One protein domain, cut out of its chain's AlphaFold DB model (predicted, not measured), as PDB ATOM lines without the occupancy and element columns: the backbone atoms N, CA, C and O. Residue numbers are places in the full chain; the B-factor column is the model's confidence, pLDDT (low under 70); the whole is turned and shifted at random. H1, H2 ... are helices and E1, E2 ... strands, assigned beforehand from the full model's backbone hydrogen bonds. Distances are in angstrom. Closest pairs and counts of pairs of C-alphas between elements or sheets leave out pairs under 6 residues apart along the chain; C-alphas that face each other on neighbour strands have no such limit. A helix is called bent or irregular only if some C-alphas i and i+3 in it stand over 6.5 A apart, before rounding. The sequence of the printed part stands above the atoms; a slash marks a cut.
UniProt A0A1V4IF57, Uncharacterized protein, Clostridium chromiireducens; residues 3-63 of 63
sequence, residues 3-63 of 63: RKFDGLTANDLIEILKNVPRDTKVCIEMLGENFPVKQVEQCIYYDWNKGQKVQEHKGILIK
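Overview. This is residues 3 to 63 of the 63 residues of an uncharacterized protein of Clostridium chromiireducens (UniProt A0A1V4IF57). A long, bent two-stranded hairpin of E2 and E3 makes the longest axis of a loose, elongated model, with its turn, residues 50 and 51, at one end. Toward the other end the short strand E1 pairs with the last part of E3, and the single helix H1 only grazes the sheet. The printed part has 61 residues, with one named helix and three named strands in the order H1, E1, E2, E3, and its class is mixed, helices and strands. The sheet has the order E1, E3, E2 and is mixed: E1 and E3 are parallel, E3 and E2 antiparallel. The radius of gyration of the C-alphas is 13.3 A, and the C-alphas span 42 by 24 by 15 A.

Along the chain. The printed part begins at Arg 3, with its C-alpha at (177.772, 180.157, 129.516). H1 covers residues 10 to 18 and is 12.2 A long from first to last C-alpha; C-alpha 10 is at (164.244, 183.396, 128.022). E1 follows at residues 26 to 28, 5.6 A long. E2 takes residues 39 to 49 and is 30.5 A long; it bends by 53 degrees at residue 42. E3, residues 52 to 62, is 25.5 A long and bends by 82 degrees at residue 55; it ends with C-alpha 62 at (171.510, 180.377, 137.757).

Arrangement. E2 and E3 form a hairpin, with an angle of 161 degrees between their directions. N 49 and O 52, 2.9 A apart, are within hydrogen-bond range beside the turn, and N 41 and O 61, also 2.9 A apart, are within range near the other end. E3 is the inner strand, and E1 and E2 are the edge strands. E1 is parallel to E3: C-alphas 26 and 60 face each other at 4.8 A, and N 27 and O 60 are within hydrogen-bond range at 2.7 A. The closest C-alphas of E1 and E2 are those of Cys 27 and Cys 43, 6.8 A apart. The sheet is only just strongly twisted, its C-alphas lying up to 4.4 A off the best plane. H1 is on the sheet but only grazes it, with its residues 13 to 17. In H1 every O i to N i+4 pair is within hydrogen-bond range.

Size, cuts and confidence. The C-alphas farthest apart are those of Asp 6 and Lys 50, 42.2 A. The printed part has no cut and ends at Lys 63, the chain's last residue; the C-alphas of Arg 3 and Lys 63 are 9.4 A apart. The link from E2 to E3 is tight, those from H1 to E1 and from E1 to E2 are short, and no link is long. The mean pLDDT of the printed part is 78.4, and residues 3, 5 and 28 to 35 are under 70.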
ATOM      1  N   ARG A   3     177.378 178.756 129.291       66.25
ATOM      2  CA  ARG A   3     177.772 180.157 129.516       66.25
ATOM      3  C   ARG A   3     177.661 180.941 128.209       66.25
ATOM      4  O   ARG A   3     178.192 180.491 127.196       66.25
ATOM      5  N   LYS A   4     177.009 182.107 128.236       70.44
ATOM      6  CA  LYS A   4     176.922 183.039 127.095       70.44
ATOM      7  C   LYS A   4     177.386 184.438 127.505       70.44
ATOM      8  O   LYS A   4     177.086 184.893 128.605       70.44
ATOM      9  N   PHE A   5     178.119 185.110 126.620       63.97
ATOM     10  CA  PHE A   5     178.656 186.453 126.874       63.97
ATOM     11  C   PHE A   5     177.576 187.543 126.814       63.97
ATOM     12  O   PHE A   5     177.602 188.453 127.639       63.97
ATOM     13  N   ASP A   6     176.582 187.381 125.936       74.94
ATOM     14  CA  ASP A   6     175.457 188.317 125.760       74.94
ATOM     15  C   ASP A   6     174.280 188.056 126.721       74.94
ATOM     16  O   ASP A   6     173.232 188.692 126.630       74.94
ATOM     17  N   GLY A   7     174.441 187.107 127.648       76.44
ATOM     18  CA  GLY A   7     173.348 186.573 128.453       76.44
ATOM     19  C   GLY A   7     172.570 185.457 127.746       76.44
ATOM     20  O   GLY A   7     172.744 185.167 126.562       76.44
ATOM     21  N   LEU A   8     171.736 184.775 128.516       81.56
ATOM     22  CA  LEU A   8     170.801 183.752 128.093       81.56
ATOM     23  C   LEU A   8     169.448 184.421 127.883       81.56
ATOM     24  O   LEU A   8     168.921 185.098 128.767       81.56
ATOM     25  N   THR A   9     168.877 184.216 126.701       82.81
ATOM     26  CA  THR A   9     167.499 184.629 126.442       82.81
ATOM     27  C   THR A   9     166.534 183.763 127.254       82.81
ATOM     28  O   THR A   9     166.874 182.662 127.695       82.81
ATOM     29  N   ALA A  10     165.287 184.216 127.407       78.44
ATOM     30  CA  ALA A  10     164.244 183.396 128.022       78.44
ATOM     31  C   ALA A  10     164.077 182.040 127.304       78.44
ATOM     32  O   ALA A  10     163.892 181.021 127.965       78.44
ATOM     33  N   ASN A  11     164.212 182.007 125.972       82.44
ATOM     34  CA  ASN A  11     164.134 180.771 125.186       82.44
ATOM     35  C   ASN A  11     165.306 179.828 125.473       82.44
ATOM     36  O   ASN A  11     165.080 178.637 125.672       82.44
ATOM     37  N   ASP A  12     166.529 180.360 125.572       82.50
ATOM     38  CA  ASP A  12     167.696 179.561 125.955       82.50
ATOM     39  C   ASP A  12     167.495 178.932 127.336       82.50
ATOM     40  O   ASP A  12     167.739 177.744 127.534       82.50
ATOM     41  N   LEU A  13     167.001 179.718 128.297       79.19
ATOM     42  CA  LEU A  13     166.735 179.224 129.642       79.19
ATOM     43  C   LEU A  13     165.644 178.142 129.639       79.19
ATOM     44  O   LEU A  13     165.799 177.121 130.304       79.19
ATOM     45  N   ILE A  14     164.574 178.319 128.857       82.44
ATOM     46  CA  ILE A  14     163.513 177.315 128.692       82.44
ATOM     47  C   ILE A  14     164.074 176.006 128.123       82.44
ATOM     48  O   ILE A  14     163.733 174.935 128.623       82.44
ATOM     49  N   GLU A  15     164.925 176.053 127.098       85.69
ATOM     50  CA  GLU A  15     165.540 174.847 126.524       85.69
ATOM     51  C   GLU A  15     166.460 174.131 127.513       85.69
ATOM     52  O   GLU A  15     166.416 172.903 127.622       85.69
ATOM     53  N   ILE A  16     167.244 174.886 128.283       82.56
ATOM     54  CA  ILE A  16     168.098 174.322 129.329       82.56
ATOM     55  C   ILE A  16     167.236 173.633 130.391       82.56
ATOM     56  O   ILE A  16     167.490 172.478 130.722       82.56
ATOM     57  N   LEU A  17     166.180 174.295 130.870       78.88
ATOM     58  CA  LEU A  17     165.293 173.767 131.909       78.88
ATOM     59  C   LEU A  17     164.421 172.591 131.434       78.88
ATOM     60  O   LEU A  17     164.045 171.756 132.250       78.88
ATOM     61  N   LYS A  18     164.132 172.456 130.132       84.00
ATOM     62  CA  LYS A  18     163.426 171.277 129.582       84.00
ATOM     63  C   LYS A  18     164.197 169.971 129.776       84.00
ATOM     64  O   LYS A  18     163.577 168.917 129.870       84.00
ATOM     65  N   ASN A  19     165.525 170.037 129.832       82.25
ATOM     66  CA  ASN A  19     166.391 168.869 130.017       82.25
ATOM     67  C   ASN A  19     166.586 168.497 131.494       82.25
ATOM     68  O   ASN A  19     167.413 167.649 131.826       82.25
ATOM     69  N   VAL A  20     165.847 169.150 132.389       78.75
ATOM     70  CA  VAL A  20     166.013 169.047 133.832       78.75
ATOM     71  C   VAL A  20     164.732 168.460 134.423       78.75
ATOM     72  O   VAL A  20     163.638 168.879 134.033       78.75
ATOM     73  N   PRO A  21     164.824 167.502 135.364       81.25
ATOM     74  CA  PRO A  21     163.652 167.003 136.075       81.25
ATOM     75  C   PRO A  21     162.856 168.151 136.714       81.25
ATOM     76  O   PRO A  21     163.444 169.046 137.323       81.25
ATOM     77  N   ARG A  22     161.522 168.144 136.578       77.94
ATOM     78  CA  ARG A  22     160.645 169.245 137.039       77.94
ATOM     79  C   ARG A  22     160.711 169.506 138.548       77.94
ATOM     80  O   ARG A  22     160.355 170.590 138.992       77.94
ATOM     81  N   ASP A  23     161.126 168.511 139.315       78.81
ATOM     82  CA  ASP A  23     161.329 168.536 140.762       78.81
ATOM     83  C   ASP A  23     162.708 169.082 141.176       78.81
ATOM     84  O   ASP A  23     162.964 169.290 142.363       78.81
ATOM     85  N   THR A  24     163.594 169.359 140.213       77.75
ATOM     86  CA  THR A  24     164.921 169.923 140.479       77.75
ATOM     87  C   THR A  24     164.780 171.328 141.050       77.75
ATOM     88  O   THR A  24     164.301 172.245 140.378       77.75
ATOM     89  N   LYS A  25     165.238 171.530 142.290       76.38
ATOM     90  CA  LYS A  25     165.243 172.864 142.896       76.38
ATOM     91  C   LYS A  25     166.258 173.764 142.198       76.38
ATOM     92  O   LYS A  25     167.390 173.366 141.911       76.38
ATOM     93  N   VAL A  26     165.851 175.008 141.988       74.00
ATOM     94  CA  VAL A  26     166.746 176.067 141.530       74.00
ATOM     95  C   VAL A  26     167.405 176.690 142.764       74.00
ATOM     96  O   VAL A  26     166.729 177.262 143.618       74.00
ATOM     97  N   CYS A  27     168.723 176.550 142.872       70.06
ATOM     98  CA  CYS A  27     169.567 177.270 143.816       70.06
ATOM     99  C   CYS A  27     169.668 178.722 143.324       70.06
ATOM    100  O   CYS A  27     170.525 179.038 142.507       70.06
ATOM    101  N   ILE A  28     168.745 179.591 143.729       65.56
ATOM    102  CA  ILE A  28     168.721 180.989 143.282       65.56
ATOM    103  C   ILE A  28     169.454 181.851 144.316       65.56
ATOM    104  O   ILE A  28     168.935 182.058 145.411       65.56
ATOM    105  N   GLU A  29     170.608 182.418 143.960       55.28
ATOM    106  CA  GLU A  29     171.010 183.711 144.526       55.28
ATOM    107  C   GLU A  29     170.217 184.771 143.754       55.28
ATOM    108  O   GLU A  29     170.337 184.876 142.537       55.28
ATOM    109  N   MET A  30     169.277 185.413 144.454       52.84
ATOM    110  CA  MET A  30     168.351 186.465 144.012       52.84
ATOM    111  C   MET A  30     168.369 186.798 142.502       52.84
ATOM    112  O   MET A  30     169.206 187.567 142.036       52.84
ATOM    113  N   LEU A  31     167.370 186.303 141.749       53.41
ATOM    114  CA  LEU A  31     167.131 186.601 140.317       53.41
ATOM    115  C   LEU A  31     167.182 188.103 139.955       53.41
ATOM    116  O   LEU A  31     167.317 188.433 138.781       53.41
ATOM    117  N   GLY A  32     167.053 189.002 140.938       56.69
ATOM    118  CA  GLY A  32     167.144 190.449 140.747       56.69
ATOM    119  C   GLY A  32     168.550 190.969 140.428       56.69
ATOM    120  O   GLY A  32     168.664 191.877 139.615       56.69
ATOM    121  N   GLU A  33     169.612 190.401 141.011       58.44
ATOM    122  CA  GLU A  33     170.994 190.860 140.753       58.44
ATOM    123  C   GLU A  33     171.631 190.175 139.534       58.44
ATOM    124  O   GLU A  33     172.543 190.715 138.913       58.44
ATOM    125  N   ASN A  34     171.110 189.006 139.157       61.50
ATOM    126  CA  ASN A  34     171.692 188.128 138.140       61.50
ATOM    127  C   ASN A  34     170.979 188.213 136.779       61.50
ATOM    128  O   ASN A  34     171.060 187.288 135.973       61.50
ATOM    129  N   PHE A  35     170.251 189.306 136.511       66.25
ATOM    130  CA  PHE A  35     169.663 189.558 135.194       66.25
ATOM    131  C   PHE A  35     170.509 190.568 134.392       66.25
ATOM    132  O   PHE A  35     170.832 191.636 134.911       66.25
ATOM    133  N   PRO A  36     170.839 190.296 133.115       73.38
ATOM    134  CA  PRO A  36     170.506 189.090 132.359       73.38
ATOM    135  C   PRO A  36     171.314 187.880 132.838       73.38
ATOM    136  O   PRO A  36     172.514 187.997 133.073       73.38
ATOM    137  N   VAL A  37     170.651 186.724 132.925       78.44
ATOM    138  CA  VAL A  37     171.277 185.446 133.301       78.44
ATOM    139  C   VAL A  37     172.397 185.147 132.317       78.44
ATOM    140  O   VAL A  37     172.157 185.172 131.118       78.44
ATOM    141  N   LYS A  38     173.607 184.830 132.767       81.31
ATOM    142  CA  LYS A  38     174.752 184.539 131.882       81.31
ATOM    143  C   LYS A  38     175.127 183.067 131.878       81.31
ATOM    144  O   LYS A  38     175.816 182.610 130.959       81.31
ATOM    145  N   GLN A  39     174.707 182.332 132.904       80.38
ATOM    146  CA  GLN A  39     175.239 181.017 133.184       80.38
ATOM    147  C   GLN A  39     174.256 180.106 133.923       80.38
ATOM    148  O   GLN A  39     173.575 180.511 134.863       80.38
ATOM    149  N   VAL A  40     174.249 178.830 133.528       81.31
ATOM    150  CA  VAL A  40     173.518 177.762 134.223       81.31
ATOM    151  C   VAL A  40     174.470 176.610 134.559       81.31
ATOM    152  O   VAL A  40     175.174 176.071 133.690       81.31
ATOM    153  N   GLU A  41     174.494 176.233 135.837       84.50
ATOM    154  CA  GLU A  41     175.355 175.203 136.427       84.50
ATOM    155  C   GLU A  41     174.548 174.201 137.259       84.50
ATOM    156  O   GLU A  41     173.477 174.524 137.759       84.50
ATOM    157  N   GLN A  42     175.071 172.988 137.455       83.31
ATOM    158  CA  GLN A  42     174.540 172.090 138.483       83.31
ATOM    159  C   GLN A  42     175.033 172.555 139.858       83.31
ATOM    160  O   GLN A  42     176.215 172.854 140.020       83.31
ATOM    161  N   CYS A  43     174.138 172.595 140.844       84.19
ATOM    162  CA  CYS A  43     174.489 172.788 142.250       84.19
ATOM    163  C   CYS A  43     174.164 171.533 143.050       84.19
ATOM    164  O   CYS A  43     173.379 170.678 142.635       84.19
ATOM    165  N   ILE A  44     174.749 171.469 144.236       84.75
ATOM    166  CA  ILE A  44     174.352 170.536 145.273       84.75
ATOM    167  C   ILE A  44     173.767 171.363 146.412       84.75
ATOM    168  O   ILE A  44     174.398 172.318 146.867       84.75
ATOM    169  N   TYR A  45     172.570 171.006 146.864       82.12
ATOM    170  CA  TYR A  45     171.985 171.565 148.074       82.12
ATOM    171  C   TYR A  45     171.716 170.452 149.080       82.12
ATOM    172  O   TYR A  45     171.564 169.284 148.725       82.12
ATOM    173  N   TYR A  46     171.683 170.831 150.352       85.44
ATOM    174  CA  TYR A  46     171.483 169.903 151.453       85.44
ATOM    175  C   TYR A  46     170.208 170.257 152.195       85.44
ATOM    176  O   TYR A  46     169.954 171.434 152.463       85.44
ATOM    177  N   ASP A  47     169.449 169.239 152.576       84.75
ATOM    178  CA  ASP A  47     168.443 169.404 153.614       84.75
ATOM    179  C   ASP A  47     169.143 169.468 154.972       84.75
ATOM    180  O   ASP A  47     170.023 168.658 155.289       84.75
ATOM    181  N   TRP A  48     168.742 170.449 155.772       84.62
ATOM    182  CA  TRP A  48     169.305 170.699 157.091       84.62
ATOM    183  C   TRP A  48     168.301 170.311 158.170       84.62
ATOM    184  O   TRP A  48     167.153 170.749 158.150       84.62
ATOM    185  N   ASN A  49     168.751 169.540 159.156       89.62
ATOM    186  CA  ASN A  49     167.988 169.249 160.365       89.62
ATOM    187  C   ASN A  49     168.881 169.492 161.581       89.62
ATOM    188  O   ASN A  49     169.946 168.892 161.700       89.62
ATOM    189  N   LYS A  50     168.469 170.404 162.471       88.12
ATOM    190  CA  LYS A  50     169.228 170.791 163.679       88.12
ATOM    191  C   LYS A  50     170.710 171.113 163.401       88.12
ATOM    192  O   LYS A  50     171.591 170.724 164.160       88.12
ATOM    193  N   GLY A  51     170.986 171.802 162.291       88.31
ATOM    194  CA  GLY A  51     172.348 172.181 161.893       88.31
ATOM    195  C   GLY A  51     173.193 171.045 161.302       88.31
ATOM    196  O   GLY A  51     174.361 171.266 160.997       88.31
ATOM    197  N   GLN A  52     172.625 169.854 161.099       90.00
ATOM    198  CA  GLN A  52     173.282 168.734 160.425       90.00
ATOM    199  C   GLN A  52     172.730 168.547 159.009       90.00
ATOM    200  O   GLN A  52     171.530 168.704 158.773       90.00
ATOM    201  N   LYS A  53     173.617 168.194 158.071       89.81
ATOM    202  CA  LYS A  53     173.251 167.817 156.700       89.81
ATOM    203  C   LYS A  53     172.628 166.424 156.725       89.81
ATOM    204  O   LYS A  53     173.270 165.490 157.195       89.81
ATOM    205  N   VAL A  54     171.401 166.292 156.227       90.25
ATOM    206  CA  VAL A  54     170.664 165.016 156.250       90.25
ATOM    207  C   VAL A  54     170.647 164.353 154.883       90.25
ATOM    208  O   VAL A  54     170.937 163.166 154.772       90.25
ATOM    209  N   GLN A  55     170.317 165.114 153.843       88.38
ATOM    210  CA  GLN A  55     170.165 164.584 152.495       88.38
ATOM    211  C   GLN A  55     170.789 165.534 151.485       88.38
ATOM    212  O   GLN A  55     170.635 166.750 151.589       88.38
ATOM    213  N   GLU A  56     171.513 164.958 150.530       87.38
ATOM    214  CA  GLU A  56     172.090 165.666 149.399       87.38
ATOM    215  C   GLU A  56     171.138 165.613 148.206       87.38
ATOM    216  O   GLU A  56     170.610 164.553 147.868       87.38
ATOM    217  N   HIS A  57     170.973 166.749 147.538       84.88
ATOM    218  CA  HIS A  57     170.151 166.869 146.348       84.88
ATOM    219  C   HIS A  57     170.892 167.609 145.246       84.88
ATOM    220  O   HIS A  57     171.621 168.573 145.491       84.88
ATOM    221  N   LYS A  58     170.646 167.193 144.004       84.50
ATOM    222  CA  LYS A  58     171.108 167.919 142.822       84.50
ATOM    223  C   LYS A  58     170.106 169.017 142.488       84.50
ATOM    224  O   LYS A  58     168.899 168.786 142.460       84.50
ATOM    225  N   GLY A  59     170.621 170.208 142.239       85.06
ATOM    226  CA  GLY A  59     169.857 171.370 141.816       85.06
ATOM    227  C   GLY A  59     170.507 172.056 140.622       85.06
ATOM    228  O   GLY A  59     171.501 171.580 140.063       85.06
ATOM    229  N   ILE A  60     169.967 173.218 140.270       85.31
ATOM    230  CA  ILE A  60     170.554 174.103 139.263       85.31
ATOM    231  C   ILE A  60     170.804 175.485 139.840       85.31
ATOM    232  O   ILE A  60     169.923 176.061 140.464       85.31
ATOM    233  N   LEU A  61     171.991 176.019 139.590       83.06
ATOM    234  CA  LEU A  61     172.398 177.370 139.938       83.06
ATOM    235  C   LEU A  61     172.368 178.248 138.690       83.06
ATOM    236  O   LEU A  61     172.943 177.898 137.656       83.06
ATOM    237  N   ILE A  62     171.677 179.376 138.809       80.56
ATOM    238  CA  ILE A  62     171.510 180.377 137.757       80.56
ATOM    239  C   ILE A  62     172.275 181.630 138.194       80.56
ATOM    240  O   ILE A  62     172.041 182.116 139.299       80.56
ATOM    241  N   LYS A  63     173.191 182.113 137.349       76.25
ATOM    242  CA  LYS A  63     174.055 183.287 137.574       76.25
ATOM    243  C   LYS A  63     174.089 184.180 136.340       76.25
ATOM    244  O   LYS A  63     173.897 183.647 135.222       76.25
TER     245      LYS A  63